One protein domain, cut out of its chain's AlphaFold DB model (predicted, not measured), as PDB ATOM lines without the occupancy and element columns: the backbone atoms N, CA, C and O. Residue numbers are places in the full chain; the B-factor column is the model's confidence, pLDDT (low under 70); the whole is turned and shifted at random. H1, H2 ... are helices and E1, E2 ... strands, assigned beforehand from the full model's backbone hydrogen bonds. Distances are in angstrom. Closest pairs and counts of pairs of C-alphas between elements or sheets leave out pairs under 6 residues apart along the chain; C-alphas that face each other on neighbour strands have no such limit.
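Overview. This is residues 800 to 837 and 850 to 943 of the 1104 residues of an uncharacterized protein of Aphanomyces astaci (UniProt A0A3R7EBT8). A long strand hairpin, E1 and E2, runs between two groups of helices in an elongated body: the four helices H1, H5, H6 and H7 gather toward one end, and H3 and H4, crossed as a pair, pack on the E2 side toward the other. The hairpin is the whole sheet, two antiparallel strands in the order E1 - E2, and short H2 lies on the chain's way from H1 to H3. The printed part has 132 residues, with seven named helices and two named strands in the order H1 H2 H3 H4 H5 H6 E1 E2 H7, and its class is mostly helix. It is compact, with a radius of gyration of the C-alphas of 16.0 A, and spans 51 by 31 by 23 A.

Along the chain. Find C-alpha 809 at (84.369, -16.850, 33.479), where H1 begins; it runs to residue 814. H2 holds residues 818 to 821, and H3 runs from 823 to 837, 21.0 A long. Past the cut, find C-alpha 850 at (67.480, 12.073, 47.905), where H4 begins; it runs 18.2 A to residue 862. H5, residues 869 to 881, is 18.2 A long, and H6 holds residues 896 to 900. E1, residues 903 to 910, is 21.2 A long, and E2, residues 913 to 920, is 22.2 A long. H7, residues 926 to 938, runs 18.3 A and ends at C-alpha 938 at (97.594, -28.205, 39.934).

Arrangement. Begin with the hairpin of E1 and E2, antiparallel at 163 degrees; look for N 904 and O 919, 2.9 A apart, and N 910 and O 913, 3.0 A apart, both within hydrogen-bond range. The closest C-alphas of H1 and E1 are those of Lys 811 and Ala 904, 7.1 A apart. H1 touches H5 at a shallow tilt of 25 degrees, opposite ways, closest at C-alphas Leu 814 and Thr 872, 5.9 A. H5 touches H7 at a shallow tilt of 2 degrees, the same way, closest at C-alphas Ala 873 and Leu 932, 5.9 A. H6 touches H7, closest at C-alphas Val 900 and Val 929, 6.5 A, and H1, closest at C-alphas Lys 811 and Pro 896, 7.1 A. On E2, the closest C-alphas of H4 and E2 are those of Asp 862 and Cys 916, 4.7 A apart. H3 touches H4 at a steep tilt of 48 degrees, opposite ways, closest at C-alphas Ala 828 and Ala 857, 4.6 A. H2 is close to H3 but not clearly touching, with C-alphas Leu 820 and Glu 826 the closest, 7.6 A apart. H3 and H7 are apart. Every O i to N i+4 pair is within hydrogen-bond range in H1, H3, H4, H5, H6 and H7; H2 is too short for such a pair.

Size, cuts and confidence. The C-alphas farthest apart, of Leu 850 and His 940, are 51.1 A apart. Residues 838 to 849 are not printed, and C-alphas 837 and 850 are 11.4 A apart across this cut. The link from H5 to H6, residues 882 to 895, is long. The mean pLDDT of the printed part is 81.2; look for values under 70 at residues 819, 835 to 837, 850 to 853 and 867 to 869 of this predicted model.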
ATOM      1  N   ASN A 800      84.931 -21.137  29.010       87.00
ATOM      2  CA  ASN A 800      86.009 -20.334  28.421       87.00
ATOM      3  C   ASN A 800      85.476 -19.150  27.591       87.00
ATOM      4  O   ASN A 800      86.184 -18.615  26.739       87.00
ATOM      5  N   THR A 801      84.229 -18.728  27.835       86.50
ATOM      6  CA  THR A 801      83.673 -17.498  27.248       86.50
ATOM      7  C   THR A 801      84.405 -16.246  27.749       86.50
ATOM      8  O   THR A 801      84.837 -16.185  28.903       86.50
ATOM      9  N   LEU A 802      84.539 -15.250  26.862       86.19
ATOM     10  CA  LEU A 802      85.162 -13.945  27.112       86.19
ATOM     11  C   LEU A 802      84.167 -12.828  26.774       86.19
ATOM     12  O   LEU A 802      83.517 -12.889  25.730       86.19
ATOM     13  N   ASN A 803      84.071 -11.805  27.623       87.19
ATOM     14  CA  ASN A 803      83.247 -10.623  27.348       87.19
ATOM     15  C   ASN A 803      83.998  -9.567  26.505       87.19
ATOM     16  O   ASN A 803      85.175  -9.734  26.189       87.19
ATOM     17  N   ASN A 804      83.352  -8.438  26.189       84.44
ATOM     18  CA  ASN A 804      83.926  -7.331  25.397       84.44
ATOM     19  C   ASN A 804      85.103  -6.578  26.078       84.44
ATOM     20  O   ASN A 804      85.500  -5.515  25.606       84.44
ATOM     21  N   ARG A 805      85.632  -7.088  27.199       80.81
ATOM     22  CA  ARG A 805      86.829  -6.607  27.925       80.81
ATOM     23  C   ARG A 805      87.879  -7.723  28.115       80.81
ATOM     24  O   ARG A 805      88.678  -7.695  29.055       80.81
ATOM     25  N   ASP A 806      87.787  -8.771  27.291       81.75
ATOM     26  CA  ASP A 806      88.530 -10.037  27.373       81.75
ATOM     27  C   ASP A 806      88.440 -10.763  28.738       81.75
ATOM     28  O   ASP A 806      89.284 -11.599  29.061       81.75
ATOM     29  N   GLN A 807      87.429 -10.474  29.567       84.81
ATOM     30  CA  GLN A 807      87.331 -11.043  30.918       84.81
ATOM     31  C   GLN A 807      86.720 -12.444  30.867       84.81
ATOM     32  O   GLN A 807      85.650 -12.637  30.285       84.81
ATOM     33  N   SER A 808      87.384 -13.416  31.497       87.69
ATOM     34  CA  SER A 808      86.971 -14.824  31.491       87.69
ATOM     35  C   SER A 808      86.016 -15.186  32.629       87.69
ATOM     36  O   SER A 808      86.009 -14.555  33.689       87.69
ATOM     37  N   VAL A 809      85.260 -16.274  32.449       88.56
ATOM     38  CA  VAL A 809      84.369 -16.850  33.479       88.56
ATOM     39  C   VAL A 809      85.110 -17.125  34.798       88.56
ATOM     40  O   VAL A 809      84.560 -16.874  35.867       88.56
ATOM     41  N   LEU A 810      86.382 -17.550  34.747       87.88
ATOM     42  CA  LEU A 810      87.213 -17.748  35.945       87.88
ATOM     43  C   LEU A 810      87.343 -16.477  36.790       87.88
ATOM     44  O   LEU A 810      87.316 -16.558  38.017       87.88
ATOM     45  N   LYS A 811      87.436 -15.299  36.162       86.50
ATOM     46  CA  LYS A 811      87.464 -14.034  36.901       86.50
ATOM     47  C   LYS A 811      86.146 -13.819  37.636       86.50
ATOM     48  O   LYS A 811      86.166 -13.518  38.822       86.50
ATOM     49  N   PHE A 812      85.011 -14.042  36.972       87.12
ATOM     50  CA  PHE A 812      83.685 -13.960  37.598       87.12
ATOM     51  C   PHE A 812      83.522 -14.963  38.752       87.12
ATOM     52  O   PHE A 812      82.940 -14.609  39.772       87.12
ATOM     53  N   CYS A 813      84.103 -16.162  38.647       87.25
ATOM     54  CA  CYS A 813      84.126 -17.140  39.738       87.25
ATOM     55  C   CYS A 813      84.924 -16.657  40.963       87.25
ATOM     56  O   CYS A 813      84.507 -16.905  42.090       87.25
ATOM     57  N   LEU A 814      86.045 -15.948  40.777       85.06
ATOM     58  CA  LEU A 814      86.803 -15.383  41.903       85.06
ATOM     59  C   LEU A 814      86.058 -14.250  42.623       85.06
ATOM     60  O   LEU A 814      86.304 -14.027  43.808       85.06
ATOM     61  N   VAL A 815      85.166 -13.536  41.926       80.31
ATOM     62  CA  VAL A 815      84.428 -12.388  42.482       80.31
ATOM     63  C   VAL A 815      82.940 -12.675  42.759       80.31
ATOM     64  O   VAL A 815      82.169 -11.752  43.016       80.31
ATOM     65  N   SER A 816      82.511 -13.942  42.741       80.81
ATOM     66  CA  SER A 816      81.123 -14.312  43.046       80.81
ATOM     67  C   SER A 816      80.811 -14.105  44.533       80.81
ATOM     68  O   SER A 816      81.379 -14.785  45.393       80.81
ATOM     69  N   ALA A 817      79.892 -13.190  44.849       71.31
ATOM     70  CA  ALA A 817      79.519 -12.848  46.220       71.31
ATOM     71  C   ALA A 817      78.028 -13.152  46.480       71.31
ATOM     72  O   ALA A 817      77.173 -12.426  45.975       71.31
ATOM     73  N   PRO A 818      77.674 -14.135  47.335       72.81
ATOM     74  CA  PRO A 818      76.272 -14.386  47.697       72.81
ATOM     75  C   PRO A 818      75.668 -13.232  48.519       72.81
ATOM     76  O   PRO A 818      74.456 -13.153  48.686       72.81
ATOM     77  N   GLN A 819      76.500 -12.296  48.997       69.94
ATOM     78  CA  GLN A 819      76.071 -11.061  49.658       69.94
ATOM     79  C   GLN A 819      75.122 -10.209  48.802       69.94
ATOM     80  O   GLN A 819      74.350  -9.445  49.376       69.94
ATOM     81  N   LEU A 820      75.140 -10.333  47.465       72.56
ATOM     82  CA  LEU A 820      74.239  -9.578  46.585       72.56
ATOM     83  C   LEU A 820      72.749  -9.855  46.882       72.56
ATOM     84  O   LEU A 820      71.912  -8.987  46.666       72.56
ATOM     85  N   GLN A 821      72.439 -11.027  47.450       71.75
ATOM     86  CA  GLN A 821      71.105 -11.432  47.918       71.75
ATOM     87  C   GLN A 821      70.715 -10.816  49.275       71.75
ATOM     88  O   GLN A 821      69.663 -11.138  49.823       71.75
ATOM     89  N   SER A 822      71.567  -9.984  49.880       79.06
ATOM     90  CA  SER A 822      71.265  -9.375  51.176       79.06
ATOM     91  C   SER A 822      70.252  -8.231  51.030       79.06
ATOM     92  O   SER A 822      70.386  -7.397  50.128       79.06
ATOM     93  N   PRO A 823      69.281  -8.099  51.956       75.44
ATOM     94  CA  PRO A 823      68.254  -7.057  51.868       75.44
ATOM     95  C   PRO A 823      68.831  -5.634  51.972       75.44
ATOM     96  O   PRO A 823      68.206  -4.676  51.521       75.44
ATOM     97  N   ALA A 824      70.040  -5.472  52.526       76.44
ATOM     98  CA  ALA A 824      70.768  -4.202  52.535       76.44
ATOM     99  C   ALA A 824      71.233  -3.765  51.129       76.44
ATOM    100  O   ALA A 824      71.228  -2.578  50.817       76.44
ATOM    101  N   ILE A 825      71.608  -4.716  50.268       80.38
ATOM    102  CA  ILE A 825      71.984  -4.434  48.877       80.38
ATOM    103  C   ILE A 825      70.738  -4.250  48.005       80.38
ATOM    104  O   ILE A 825      70.711  -3.343  47.178       80.38
ATOM    105  N   GLU A 826      69.679  -5.027  48.234       78.31
ATOM    106  CA  GLU A 826      68.400  -4.846  47.538       78.31
ATOM    107  C   GLU A 826      67.771  -3.473  47.837       78.31
ATOM    108  O   GLU A 826      67.370  -2.756  46.919       78.31
ATOM    109  N   THR A 827      67.775  -3.038  49.103       78.50
ATOM    110  CA  THR A 827      67.337  -1.678  49.465       78.50
ATOM    111  C   THR A 827      68.214  -0.588  48.845       78.50
ATOM    112  O   THR A 827      67.663   0.408  48.378       78.50
ATOM    113  N   ALA A 828      69.534  -0.783  48.738       80.38
ATOM    114  CA  ALA A 828      70.421   0.144  48.025       80.38
ATOM    115  C   ALA A 828      70.159   0.193  46.503       80.38
ATOM    116  O   ALA A 828      70.222   1.261  45.895       80.38
ATOM    117  N   MET A 829      69.813  -0.934  45.868       81.19
ATOM    118  CA  MET A 829      69.372  -0.935  44.466       81.19
ATOM    119  C   MET A 829      68.052  -0.172  44.292       81.19
ATOM    120  O   MET A 829      67.900   0.589  43.336       81.19
ATOM    121  N   ASN A 830      67.110  -0.326  45.225       77.56
ATOM    122  CA  ASN A 830      65.802   0.327  45.151       77.56
ATOM    123  C   ASN A 830      65.872   1.845  45.379       77.56
ATOM    124  O   ASN A 830      65.242   2.587  44.627       77.56
ATOM    125  N   THR A 831      66.690   2.336  46.318       78.94
ATOM    126  CA  THR A 831      66.878   3.790  46.500       78.94
ATOM    127  C   THR A 831      67.561   4.451  45.299       78.94
ATOM    128  O   THR A 831      67.208   5.576  44.947       78.94
ATOM    129  N   LEU A 832      68.482   3.756  44.619       76.94
ATOM    130  CA  LEU A 832      69.070   4.236  43.362       76.94
ATOM    131  C   LEU A 832      68.033   4.327  42.234       76.94
ATOM    132  O   LEU A 832      67.960   5.353  41.564       76.94
ATOM    133  N   ARG A 833      67.187   3.303  42.060       74.38
ATOM    134  CA  ARG A 833      66.108   3.304  41.052       74.38
ATOM    135  C   ARG A 833      65.109   4.440  41.279       74.38
ATOM    136  O   ARG A 833      64.744   5.128  40.331       74.38
ATOM    137  N   GLN A 834      64.718   4.675  42.532       70.62
ATOM    138  CA  GLN A 834      63.844   5.793  42.907       70.62
ATOM    139  C   GLN A 834      64.510   7.160  42.654       70.62
ATOM    140  O   GLN A 834      63.843   8.109  42.251       70.62
ATOM    141  N   ALA A 835      65.832   7.271  42.825       66.94
ATOM    142  CA  ALA A 835      66.567   8.488  42.479       66.94
ATOM    143  C   ALA A 835      66.671   8.722  40.957       66.94
ATOM    144  O   ALA A 835      66.673   9.875  40.525       66.94
ATOM    145  N   GLU A 836      66.725   7.658  40.147       60.66
ATOM    146  CA  GLU A 836      66.719   7.739  38.678       60.66
ATOM    147  C   GLU A 836      65.331   8.078  38.100       60.66
ATOM    148  O   GLU A 836      65.259   8.797  37.104       60.66
ATOM    149  N   SER A 837      64.227   7.641  38.725       56.16
ATOM    150  CA  SER A 837      62.868   8.018  38.290       56.16
ATOM    151  C   SER A 837      62.480   9.455  38.666       56.16
ATOM    152  O   SER A 837      61.719  10.095  37.943       56.16
ATOM    153  N   LEU A 850      67.504  13.219  48.823       51.81
ATOM    154  CA  LEU A 850      67.480  12.073  47.905       51.81
ATOM    155  C   LEU A 850      68.839  11.845  47.224       51.81
ATOM    156  O   LEU A 850      69.269  10.702  47.076       51.81
ATOM    157  N   GLN A 851      69.550  12.924  46.873       56.38
ATOM    158  CA  GLN A 851      70.891  12.841  46.284       56.38
ATOM    159  C   GLN A 851      71.938  12.276  47.256       56.38
ATOM    160  O   GLN A 851      72.825  11.545  46.821       56.38
ATOM    161  N   VAL A 852      71.824  12.558  48.561       59.22
ATOM    162  CA  VAL A 852      72.709  11.965  49.579       59.22
ATOM    163  C   VAL A 852      72.432  10.465  49.721       59.22
ATOM    164  O   VAL A 852      73.358   9.673  49.574       59.22
ATOM    165  N   SER A 853      71.168  10.052  49.877       67.38
ATOM    166  CA  SER A 853      70.827   8.621  49.977       67.38
ATOM    167  C   SER A 853      71.171   7.818  48.716       67.38
ATOM    168  O   SER A 853      71.520   6.644  48.817       67.38
ATOM    169  N   ALA A 854      71.113   8.438  47.532       75.62
ATOM    170  CA  ALA A 854      71.561   7.822  46.284       75.62
ATOM    171  C   ALA A 854      73.092   7.664  46.237       75.62
ATOM    172  O   ALA A 854      73.589   6.622  45.811       75.62
ATOM    173  N   LEU A 855      73.852   8.659  46.712       78.88
ATOM    174  CA  LEU A 855      75.309   8.558  46.802       78.88
ATOM    175  C   LEU A 855      75.727   7.454  47.785       78.88
ATOM    176  O   LEU A 855      76.530   6.598  47.414       78.88
ATOM    177  N   ASP A 856      75.135   7.413  48.980       80.25
ATOM    178  CA  ASP A 856      75.399   6.377  49.988       80.25
ATOM    179  C   ASP A 856      75.086   4.969  49.448       80.25
ATOM    180  O   ASP A 856      75.901   4.051  49.570       80.25
ATOM    181  N   ALA A 857      73.952   4.802  48.760       80.75
ATOM    182  CA  ALA A 857      73.586   3.546  48.107       80.75
ATOM    183  C   ALA A 857      74.554   3.153  46.975       80.75
ATOM    184  O   ALA A 857      74.916   1.981  46.850       80.75
ATOM    185  N   SER A 858      75.038   4.121  46.187       81.88
ATOM    186  CA  SER A 858      76.068   3.862  45.174       81.88
ATOM    187  C   SER A 858      77.382   3.392  45.805       81.88
ATOM    188  O   SER A 858      77.988   2.455  45.297       81.88
ATOM    189  N   ILE A 859      77.778   3.955  46.955       81.88
ATOM    190  CA  ILE A 859      78.975   3.542  47.700       81.88
ATOM    191  C   ILE A 859      78.828   2.097  48.192       81.88
ATOM    192  O   ILE A 859      79.775   1.324  48.056       81.88
ATOM    193  N   VAL A 860      77.644   1.700  48.678       82.31
ATOM    194  CA  VAL A 860      77.352   0.305  49.062       82.31
ATOM    195  C   VAL A 860      77.555  -0.647  47.876       82.31
ATOM    196  O   VAL A 860      78.323  -1.603  48.010       82.31
ATOM    197  N   LEU A 861      76.962  -0.361  46.706       79.62
ATOM    198  CA  LEU A 861      77.125  -1.187  45.494       79.62
ATOM    199  C   LEU A 861      78.553  -1.177  44.924       79.62
ATOM    200  O   LEU A 861      78.965  -2.144  44.275       79.62
ATOM    201  N   ASP A 862      79.318  -0.111  45.165       81.44
ATOM    202  CA  ASP A 862      80.720  -0.030  44.758       81.44
ATOM    203  C   ASP A 862      81.659  -0.769  45.727       81.44
ATOM    204  O   ASP A 862      82.781  -1.096  45.336       81.44
ATOM    205  N   SER A 863      81.236  -1.023  46.973       77.19
ATOM    206  CA  SER A 863      82.063  -1.561  48.070       77.19
ATOM    207  C   SER A 863      81.930  -3.068  48.341       77.19
ATOM    208  O   SER A 863      82.464  -3.550  49.336       77.19
ATOM    209  N   ILE A 864      81.245  -3.827  47.482       79.25
ATOM    210  CA  ILE A 864      80.993  -5.262  47.705       79.25
ATOM    211  C   ILE A 864      82.304  -6.060  47.616       79.25
ATOM    212  O   ILE A 864      82.902  -6.156  46.541       79.25
ATOM    213  N   VAL A 865      82.725  -6.673  48.728       76.31
ATOM    214  CA  VAL A 865      83.930  -7.521  48.818       76.31
ATOM    215  C   VAL A 865      83.554  -8.979  49.104       76.31
ATOM    216  O   VAL A 865      82.761  -9.264  50.003       76.31
ATOM    217  N   VAL A 866      84.154  -9.923  48.370       70.44
ATOM    218  CA  VAL A 866      84.019 -11.366  48.632       70.44
ATOM    219  C   VAL A 866      84.629 -11.735  49.987       70.44
ATOM    220  O   VAL A 866      85.836 -11.627  50.174       70.44
ATOM    221  N   THR A 867      83.806 -12.253  50.904       63.84
ATOM    222  CA  THR A 867      84.246 -12.733  52.231       63.84
ATOM    223  C   THR A 867      84.297 -14.258  52.374       63.84
ATOM    224  O   THR A 867      84.765 -14.751  53.393       63.84
ATOM    225  N   ASN A 868      83.797 -15.033  51.401       67.31
ATOM    226  CA  ASN A 868      83.557 -16.475  51.568       67.31
ATOM    227  C   ASN A 868      84.396 -17.341  50.609       67.31
ATOM    228  O   ASN A 868      83.872 -18.020  49.724       67.31
ATOM    229  N   ALA A 869      85.717 -17.313  50.799       68.69
ATOM    230  CA  ALA A 869      86.683 -17.947  49.899       68.69
ATOM    231  C   ALA A 869      86.575 -19.485  49.805       68.69
ATOM    232  O   ALA A 869      87.019 -20.066  48.816       68.69
ATOM    233  N   ALA A 870      85.950 -20.155  50.782       72.69
ATOM    234  CA  ALA A 870      85.712 -21.601  50.730       72.69
ATOM    235  C   ALA A 870      84.757 -21.993  49.585       72.69
ATOM    236  O   ALA A 870      85.003 -22.972  48.882       72.69
ATOM    237  N   ALA A 871      83.704 -21.199  49.350       73.56
ATOM    238  CA  ALA A 871      82.815 -21.393  48.205       73.56
ATOM    239  C   ALA A 871      83.546 -21.097  46.883       73.56
ATOM    240  O   ALA A 871      83.461 -21.883  45.941       73.56
ATOM    241  N   THR A 872      84.331 -20.014  46.843       79.44
ATOM    242  CA  THR A 872      85.163 -19.644  45.688       79.44
ATOM    243  C   THR A 872      86.111 -20.772  45.271       79.44
ATOM    244  O   THR A 872      86.214 -21.065  44.084       79.44
ATOM    245  N   ALA A 873      86.767 -21.441  46.227       81.69
ATOM    246  CA  ALA A 873      87.667 -22.560  45.946       81.69
ATOM    247  C   ALA A 873      86.934 -23.787  45.377       81.69
ATOM    248  O   ALA A 873      87.398 -24.371  44.397       81.69
ATOM    249  N   ALA A 874      85.769 -24.137  45.935       84.31
ATOM    250  CA  ALA A 874      84.963 -25.258  45.450       84.31
ATOM    251  C   ALA A 874      84.486 -25.047  44.000       84.31
ATOM    252  O   ALA A 874      84.655 -25.936  43.164       84.31
ATOM    253  N   TYR A 875      83.963 -23.861  43.665       81.25
ATOM    254  CA  TYR A 875      83.562 -23.568  42.282       81.25
ATOM    255  C   TYR A 875      84.762 -23.442  41.343       81.25
ATOM    256  O   TYR A 875      84.695 -23.952  40.226       81.25
ATOM    257  N   LEU A 876      85.882 -22.860  41.787       87.69
ATOM    258  CA  LEU A 876      87.111 -22.814  40.991       87.69
ATOM    259  C   LEU A 876      87.585 -24.224  40.606       87.69
ATOM    260  O   LEU A 876      87.916 -24.446  39.442       87.69
ATOM    261  N   GLN A 877      87.552 -25.185  41.537       86.81
ATOM    262  CA  GLN A 877      87.845 -26.588  41.233       86.81
ATOM    263  C   GLN A 877      86.885 -27.144  40.166       86.81
ATOM    264  O   GLN A 877      87.352 -27.688  39.168       86.81
ATOM    265  N   VAL A 878      85.567 -26.947  40.309       87.75
ATOM    266  CA  VAL A 878      84.575 -27.412  39.316       87.75
ATOM    267  C   VAL A 878      84.825 -26.806  37.928       87.75
ATOM    268  O   VAL A 878      84.788 -27.530  36.934       87.75
ATOM    269  N   PHE A 879      85.131 -25.509  37.820       87.38
ATOM    270  CA  PHE A 879      85.443 -24.879  36.529       87.38
ATOM    271  C   PHE A 879      86.732 -25.426  35.897       87.38
ATOM    272  O   PHE A 879      86.779 -25.634  34.682       87.38
ATOM    273  N   LEU A 880      87.763 -25.698  36.700       87.75
ATOM    274  CA  LEU A 880      89.025 -26.271  36.227       87.75
ATOM    275  C   LEU A 880      88.878 -27.754  35.825       87.75
ATOM    276  O   LEU A 880      89.419 -28.162  34.797       87.75
ATOM    277  N   GLU A 881      88.088 -28.548  36.556       88.25
ATOM    278  CA  GLU A 881      87.709 -29.923  36.180       88.25
ATOM    279  C   GLU A 881      86.873 -29.971  34.889       88.25
ATOM    280  O   GLU A 881      87.018 -30.891  34.084       88.25
ATOM    281  N   LYS A 882      86.040 -28.950  34.642       85.81
ATOM    282  CA  LYS A 882      85.287 -28.765  33.386       85.81
ATOM    283  C   LYS A 882      86.148 -28.271  32.211       85.81
ATOM    284  O   LYS A 882      85.611 -28.062  31.126       85.81
ATOM    285  N   GLY A 883      87.462 -28.109  32.392       85.06
ATOM    286  CA  GLY A 883      88.395 -27.726  31.327       85.06
ATOM    287  C   GLY A 883      88.491 -26.220  31.073       85.06
ATOM    288  O   GLY A 883      88.742 -25.804  29.939       85.06
ATOM    289  N   SER A 884      88.279 -25.387  32.096       87.81
ATOM    290  CA  SER A 884      88.541 -23.950  31.983       87.81
ATOM    291  C   SER A 884      90.049 -23.645  31.971       87.81
ATOM    292  O   SER A 884      90.806 -24.238  32.736       87.81
ATOM    293  N   ASP A 885      90.497 -22.740  31.097       84.19
ATOM    294  CA  ASP A 885      91.915 -22.416  30.890       84.19
ATOM    295  C   ASP A 885      92.447 -21.427  31.958       84.19
ATOM    296  O   ASP A 885      92.147 -20.229  31.884       84.19
ATOM    297  N   PRO A 886      93.345 -21.823  32.887       85.06
ATOM    298  CA  PRO A 886      93.884 -20.914  33.910       85.06
ATOM    299  C   PRO A 886      94.938 -19.918  33.377       85.06
ATOM    300  O   PRO A 886      95.594 -19.229  34.156       85.06
ATOM    301  N   ASN A 887      95.111 -19.844  32.053       84.31
ATOM    302  CA  ASN A 887      96.142 -19.066  31.357       84.31
ATOM    303  C   ASN A 887      95.561 -17.971  30.434       84.31
ATOM    304  O   ASN A 887      96.270 -17.440  29.584       84.31
ATOM    305  N   ILE A 888      94.280 -17.620  30.595       81.88
ATOM    306  CA  ILE A 888      93.651 -16.460  29.938       81.88
ATOM    307  C   ILE A 888      94.044 -15.169  30.676       81.88
ATOM    308  O   ILE A 888      94.094 -15.167  31.905       81.88
ATOM    309  N   SER A 889      94.265 -14.066  29.954       79.88
ATOM    310  CA  SER A 889      94.432 -12.727  30.535       79.88
ATOM    311  C   SER A 889      93.350 -11.734  30.119       79.88
ATOM    312  O   SER A 889      92.781 -11.837  29.038       79.88
ATOM    313  N   ASP A 890      93.109 -10.751  30.990       79.44
ATOM    314  CA  ASP A 890      92.207  -9.615  30.756       79.44
ATOM    315  C   ASP A 890      92.770  -8.570  29.768       79.44
ATOM    316  O   ASP A 890      93.955  -8.563  29.415       79.44
ATOM    317  N   ASP A 891      91.967  -7.543  29.468       76.94
ATOM    318  CA  ASP A 891      92.428  -6.202  29.070       76.94
ATOM    319  C   ASP A 891      93.637  -5.674  29.869       76.94
ATOM    320  O   ASP A 891      94.543  -5.078  29.283       76.94
ATOM    321  N   ASP A 892      93.709  -5.905  31.185       72.00
ATOM    322  CA  ASP A 892      94.830  -5.469  32.039       72.00
ATOM    323  C   ASP A 892      96.128  -6.279  31.812       72.00
ATOM    324  O   ASP A 892      97.183  -5.949  32.357       72.00
ATOM    325  N   GLY A 893      96.069  -7.364  31.032       77.06
ATOM    326  CA  GLY A 893      97.147  -8.349  30.914       77.06
ATOM    327  C   GLY A 893      97.391  -9.153  32.197       77.06
ATOM    328  O   GLY A 893      98.391  -9.854  32.296       77.06
ATOM    329  N   SER A 894      96.508  -9.053  33.191       83.75
ATOM    330  CA  SER A 894      96.535  -9.887  34.395       83.75
ATOM    331  C   SER A 894      95.903 -11.252  34.113       83.75
ATOM    332  O   SER A 894      94.931 -11.339  33.367       83.75
ATOM    333  N   PHE A 895      96.459 -12.295  34.729       88.00
ATOM    334  CA  PHE A 895      96.068 -13.709  34.594       88.00
ATOM    335  C   PHE A 895      95.551 -14.247  35.950       88.00
ATOM    336  O   PHE A 895      95.895 -13.646  36.969       88.00
ATOM    337  N   PRO A 896      94.837 -15.391  36.026       89.31
ATOM    338  CA  PRO A 896      94.280 -15.953  37.265       89.31
ATOM    339  C   PRO A 896      95.186 -15.953  38.501       89.31
ATOM    340  O   PRO A 896      94.747 -15.532  39.571       89.31
ATOM    341  N   LEU A 897      96.464 -16.331  38.371       89.19
ATOM    342  CA  LEU A 897      97.417 -16.262  39.490       89.19
ATOM    343  C   LEU A 897      97.610 -14.824  40.011       89.19
ATOM    344  O   LEU A 897      97.645 -14.609  41.218       89.19
ATOM    345  N   HIS A 898      97.677 -13.826  39.124       88.50
ATOM    346  CA  HIS A 898      97.785 -12.412  39.500       88.50
ATOM    347  C   HIS A 898      96.507 -11.885  40.177       88.50
ATOM    348  O   HIS A 898      96.599 -11.036  41.060       88.50
ATOM    349  N   TRP A 899      95.329 -12.383  39.782       87.81
ATOM    350  CA  TRP A 899      94.046 -12.022  40.397       87.81
ATOM    351  C   TRP A 899      93.959 -12.521  41.844       87.81
ATOM    352  O   TRP A 899      93.692 -11.730  42.748       87.81
ATOM    353  N   VAL A 900      94.248 -13.810  42.064       88.69
ATOM    354  CA  VAL A 900      94.233 -14.451  43.393       88.69
ATOM    355  C   VAL A 900      95.259 -13.822  44.341       88.69
ATOM    356  O   VAL A 900      94.979 -13.674  45.525       88.69
ATOM    357  N   LEU A 901      96.425 -13.412  43.830       88.38
ATOM    358  CA  LEU A 901      97.526 -12.855  44.629       88.38
ATOM    359  C   LEU A 901      97.489 -11.329  44.811       88.38
ATOM    360  O   LEU A 901      98.376 -10.785  45.466       88.38
ATOM    361  N   SER A 902      96.515 -10.624  44.225       86.00
ATOM    362  CA  SER A 902      96.363  -9.170  44.372       86.00
ATOM    363  C   SER A 902      94.905  -8.779  44.563       86.00
ATOM    364  O   SER A 902      94.418  -8.771  45.693       86.00
ATOM    365  N   SER A 903      94.212  -8.438  43.479       84.31
ATOM    366  CA  SER A 903      92.796  -8.113  43.484       84.31
ATOM    367  C   SER A 903      92.182  -8.379  42.113       84.31
ATOM    368  O   SER A 903      92.831  -8.207  41.079       84.31
ATOM    369  N   ALA A 904      90.909  -8.761  42.109       84.56
ATOM    370  CA  ALA A 904      90.070  -8.779  40.921       84.56
ATOM    371  C   ALA A 904      88.886  -7.842  41.144       84.56
ATOM    372  O   ALA A 904      88.249  -7.851  42.195       84.56
ATOM    373  N   ARG A 905      88.598  -7.008  40.148       85.69
ATOM    374  CA  ARG A 905      87.478  -6.066  40.172       85.69
ATOM    375  C   ARG A 905      86.670  -6.241  38.895       85.69
ATOM    376  O   ARG A 905      87.242  -6.262  37.803       85.69
ATOM    377  N   ILE A 906      85.357  -6.385  39.039       85.75
ATOM    378  CA  ILE A 906      84.417  -6.586  37.934       85.75
ATOM    379  C   ILE A 906      83.338  -5.511  38.029       85.75
ATOM    380  O   ILE A 906      82.691  -5.363  39.061       85.75
ATOM    381  N   ARG A 907      83.161  -4.752  36.940       84.94
ATOM    382  CA  ARG A 907      82.108  -3.738  36.804       84.94
ATOM    383  C   ARG A 907      81.025  -4.238  35.861       84.94
ATOM    384  O   ARG A 907      81.229  -4.225  34.642       84.94
ATOM    385  N   THR A 908      79.899  -4.652  36.424       83.31
ATOM    386  CA  THR A 908      78.745  -5.224  35.716       83.31
ATOM    387  C   THR A 908      77.485  -4.399  35.941       83.31
ATOM    388  O   THR A 908      77.431  -3.550  36.830       83.31
ATOM    389  N   GLN A 909      76.460  -4.666  35.134       81.31
ATOM    390  CA  GLN A 909      75.085  -4.271  35.430       81.31
ATOM    391  C   GLN A 909      74.273  -5.510  35.801       81.31
ATOM    392  O   GLN A 909      74.412  -6.549  35.147       81.31
ATOM    393  N   ILE A 910      73.467  -5.379  36.855       79.25
ATOM    394  CA  ILE A 910      72.563  -6.406  37.382       79.25
ATOM    395  C   ILE A 910      71.243  -5.700  37.709       79.25
ATOM    396  O   ILE A 910      71.242  -4.748  38.490       79.25
ATOM    397  N   ARG A 911      70.135  -6.121  37.083       77.06
ATOM    398  CA  ARG A 911      68.799  -5.505  37.219       77.06
ATOM    399  C   ARG A 911      68.832  -3.969  37.076       77.06
ATOM    400  O   ARG A 911      68.316  -3.234  37.923       77.06
ATOM    401  N   GLY A 912      69.510  -3.495  36.025       75.56
ATOM    402  CA  GLY A 912      69.736  -2.077  35.697       75.56
ATOM    403  C   GLY A 912      70.887  -1.401  36.462       75.56
ATOM    404  O   GLY A 912      71.677  -0.663  35.865       75.56
ATOM    405  N   CYS A 913      71.036  -1.696  37.755       79.38
ATOM    406  CA  CYS A 913      72.013  -1.056  38.635       79.38
ATOM    407  C   CYS A 913      73.463  -1.416  38.258       79.38
ATOM    408  O   CYS A 913      73.770  -2.559  37.912       79.38
ATOM    409  N   ARG A 914      74.380  -0.444  38.358       83.31
ATOM    410  CA  ARG A 914      75.829  -0.668  38.209       83.31
ATOM    411  C   ARG A 914      76.406  -1.193  39.522       83.31
ATOM    412  O   ARG A 914      76.150  -0.617  40.573       83.31
ATOM    413  N   VAL A 915      77.198  -2.260  39.447       84.25
ATOM    414  CA  VAL A 915      77.778  -2.945  40.610       84.25
ATOM    415  C   VAL A 915      79.276  -3.157  40.386       84.25
ATOM    416  O   VAL A 915      79.678  -3.616  39.310       84.25
ATOM    417  N   CYS A 916      80.101  -2.848  41.392       86.50
ATOM    418  CA  CYS A 916      81.538  -3.135  41.373       86.50
ATOM    419  C   CYS A 916      81.875  -4.240  42.377       86.50
ATOM    420  O   CYS A 916      82.202  -3.970  43.530       86.50
ATOM    421  N   LEU A 917      81.842  -5.488  41.912       85.31
ATOM    422  CA  LEU A 917      82.264  -6.641  42.703       85.31
ATOM    423  C   LEU A 917      83.793  -6.612  42.881       85.31
ATOM    424  O   LEU A 917      84.531  -6.376  41.911       85.31
ATOM    425  N   ARG A 918      84.280  -6.869  44.103       85.81
ATOM    426  CA  ARG A 918      85.711  -6.872  44.452       85.81
ATOM    427  C   ARG A 918      86.144  -8.163  45.153       85.81
ATOM    428  O   ARG A 918      85.516  -8.629  46.098       85.81
ATOM    429  N   PHE A 919      87.283  -8.687  44.727       85.81
ATOM    430  CA  PHE A 919      88.097  -9.656  45.449       85.81
ATOM    431  C   PHE A 919      89.415  -8.949  45.758       85.81
ATOM    432  O   PHE A 919      90.049  -8.424  44.843       85.81
ATOM    433  N   GLU A 920      89.825  -8.903  47.023       84.62
ATOM    434  CA  GLU A 920      91.082  -8.280  47.446       84.62
ATOM    435  C   GLU A 920      91.803  -9.253  48.378       84.62
ATOM    436  O   GLU A 920      91.322  -9.554  49.466       84.62
ATOM    437  N   SER A 921      92.945  -9.779  47.932       83.94
ATOM    438  CA  SER A 921      93.653 -10.885  48.595       83.94
ATOM    439  C   SER A 921      94.155 -10.552  50.004       83.94
ATOM    440  O   SER A 921      94.409 -11.457  50.787       83.94
ATOM    441  N   THR A 922      94.265  -9.266  50.343       80.94
ATOM    442  CA  THR A 922      94.600  -8.763  51.684       80.94
ATOM    443  C   THR A 922      93.415  -8.763  52.656       80.94
ATOM    444  O   THR A 922      93.624  -8.600  53.853       80.94
ATOM    445  N   GLN A 923      92.181  -8.934  52.164       79.56
ATOM    446  CA  GLN A 923      90.955  -9.042  52.971       79.56
ATOM    447  C   GLN A 923      90.469 -10.499  53.121       79.56
ATOM    448  O   GLN A 923      89.418 -10.745  53.709       79.56
ATOM    449  N   VAL A 924      91.213 -11.461  52.567       80.88
ATOM    450  CA  VAL A 924      90.897 -12.896  52.551       80.88
ATOM    451  C   VAL A 924      91.957 -13.650  53.355       80.88
ATOM    452  O   VAL A 924      93.136 -13.311  53.288       80.88
ATOM    453  N   ASP A 925      91.554 -14.692  54.087       83.75
ATOM    454  CA  ASP A 925      92.476 -15.535  54.857       83.75
ATOM    455  C   ASP A 925      93.635 -16.052  53.986       83.75
ATOM    456  O   ASP A 925      93.415 -16.683  52.947       83.75
ATOM    457  N   ALA A 926      94.876 -15.857  54.440       80.62
ATOM    458  CA  ALA A 926      96.077 -16.261  53.699       80.62
ATOM    459  C   ALA A 926      96.071 -17.758  53.328       80.62
ATOM    460  O   ALA A 926      96.439 -18.123  52.214       80.62
ATOM    461  N   ALA A 927      95.550 -18.622  54.208       84.88
ATOM    462  CA  ALA A 927      95.384 -20.053  53.943       84.88
ATOM    463  C   ALA A 927      94.403 -20.355  52.787       84.88
ATOM    464  O   ALA A 927      94.570 -21.343  52.071       84.88
ATOM    465  N   ALA A 928      93.399 -19.501  52.557       85.44
ATOM    466  CA  ALA A 928      92.495 -19.624  51.416       85.44
ATOM    467  C   ALA A 928      93.148 -19.118  50.116       85.44
ATOM    468  O   ALA A 928      92.996 -19.755  49.075       85.44
ATOM    469  N   VAL A 929      93.947 -18.044  50.171       86.19
ATOM    470  CA  VAL A 929      94.784 -17.592  49.038       86.19
ATOM    471  C   VAL A 929      95.811 -18.672  48.653       86.19
ATOM    472  O   VAL A 929      96.001 -18.966  47.468       86.19
ATOM    473  N   LEU A 930      96.409 -19.342  49.644       89.38
ATOM    474  CA  LEU A 930      97.293 -20.494  49.453       89.38
ATOM    475  C   LEU A 930      96.567 -21.660  48.760       89.38
ATOM    476  O   LEU A 930      97.078 -22.228  47.795       89.38
ATOM    477  N   HIS A 931      95.351 -21.990  49.196       89.06
ATOM    478  CA  HIS A 931      94.555 -23.054  48.583       89.06
ATOM    479  C   HIS A 931      94.150 -22.728  47.132       89.06
ATOM    480  O   HIS A 931      94.315 -23.569  46.248       89.06
ATOM    481  N   LEU A 932      93.701 -21.497  46.858       88.38
ATOM    482  CA  LEU A 932      93.349 -21.032  45.509       88.38
ATOM    483  C   LEU A 932      94.556 -21.041  44.554       88.38
ATOM    484  O   LEU A 932      94.426 -21.440  43.395       88.38
ATOM    485  N   THR A 933      95.744 -20.647  45.026       90.00
ATOM    486  CA  THR A 933      96.969 -20.723  44.211       90.00
ATOM    487  C   THR A 933      97.428 -22.161  43.973       90.00
ATOM    488  O   THR A 933      97.802 -22.486  42.845       90.00
ATOM    489  N   ALA A 934      97.321 -23.048  44.966       91.44
ATOM    490  CA  ALA A 934      97.596 -24.473  44.791       91.44
ATOM    491  C   ALA A 934      96.661 -25.135  43.756       91.44
ATOM    492  O   ALA A 934      97.138 -25.894  42.911       91.44
ATOM    493  N   LEU A 935      95.359 -24.809  43.760       90.31
ATOM    494  CA  LEU A 935      94.393 -25.301  42.761       90.31
ATOM    495  C   LEU A 935      94.765 -24.864  41.334       90.31
ATOM    496  O   LEU A 935      94.797 -25.691  40.421       90.31
ATOM    497  N   LEU A 936      95.113 -23.587  41.134       89.75
ATOM    498  CA  LEU A 936      95.550 -23.083  39.825       89.75
ATOM    499  C   LEU A 936      96.840 -23.772  39.340       89.75
ATOM    500  O   LEU A 936      96.932 -24.162  38.174       89.75
ATOM    501  N   LEU A 937      97.825 -23.964  40.223       91.06
ATOM    502  CA  LEU A 937      99.083 -24.644  39.890       91.06
ATOM    503  C   LEU A 937      98.876 -26.130  39.550       91.06
ATOM    504  O   LEU A 937      99.525 -26.638  38.632       91.06
ATOM    505  N   ALA A 938      97.950 -26.816  40.229       89.50
ATOM    506  CA  ALA A 938      97.594 -28.205  39.934       89.50
ATOM    507  C   ALA A 938      97.019 -28.379  38.515       89.50
ATOM    508  O   ALA A 938      97.352 -29.350  37.838       89.50
ATOM    509  N   HIS A 939      96.241 -27.405  38.027       87.94
ATOM    510  CA  HIS A 939      95.670 -27.387  36.671       87.94
ATOM    511  C   HIS A 939      96.555 -26.673  35.626       87.94
ATOM    512  O   HIS A 939      96.066 -26.178  34.613       87.94
ATOM    513  N   HIS A 940      97.877 -26.649  35.834       86.62
ATOM    514  CA  HIS A 940      98.869 -26.128  34.880       86.62
ATOM    515  C   HIS A 940      98.786 -24.613  34.584       86.62
ATOM    516  O   HIS A 940      99.131 -24.167  33.482       86.62
ATOM    517  N   ALA A 941      98.401 -23.791  35.569       87.06
ATOM    518  CA  ALA A 941      98.635 -22.348  35.492       87.06
ATOM    519  C   ALA A 941     100.138 -22.044  35.329       87.06
ATOM    520  O   ALA A 941     100.989 -22.572  36.050       87.06
ATOM    521  N   HIS A 942     100.482 -21.185  34.375       85.88
ATOM    522  CA  HIS A 942     101.863 -20.846  34.057       85.88
ATOM    523  C   HIS A 942     102.463 -19.903  35.118       85.88
ATOM    524  O   HIS A 942     102.084 -18.741  35.249       85.88
ATOM    525  N   VAL A 943     103.460 -20.403  35.850       87.44
ATOM    526  CA  VAL A 943     104.077 -19.726  37.011       87.44
ATOM    527  C   VAL A 943     104.865 -18.457  36.643       87.44
ATOM    528  O   VAL A 943     105.024 -17.557  37.464       87.44
TER     529      VAL A 943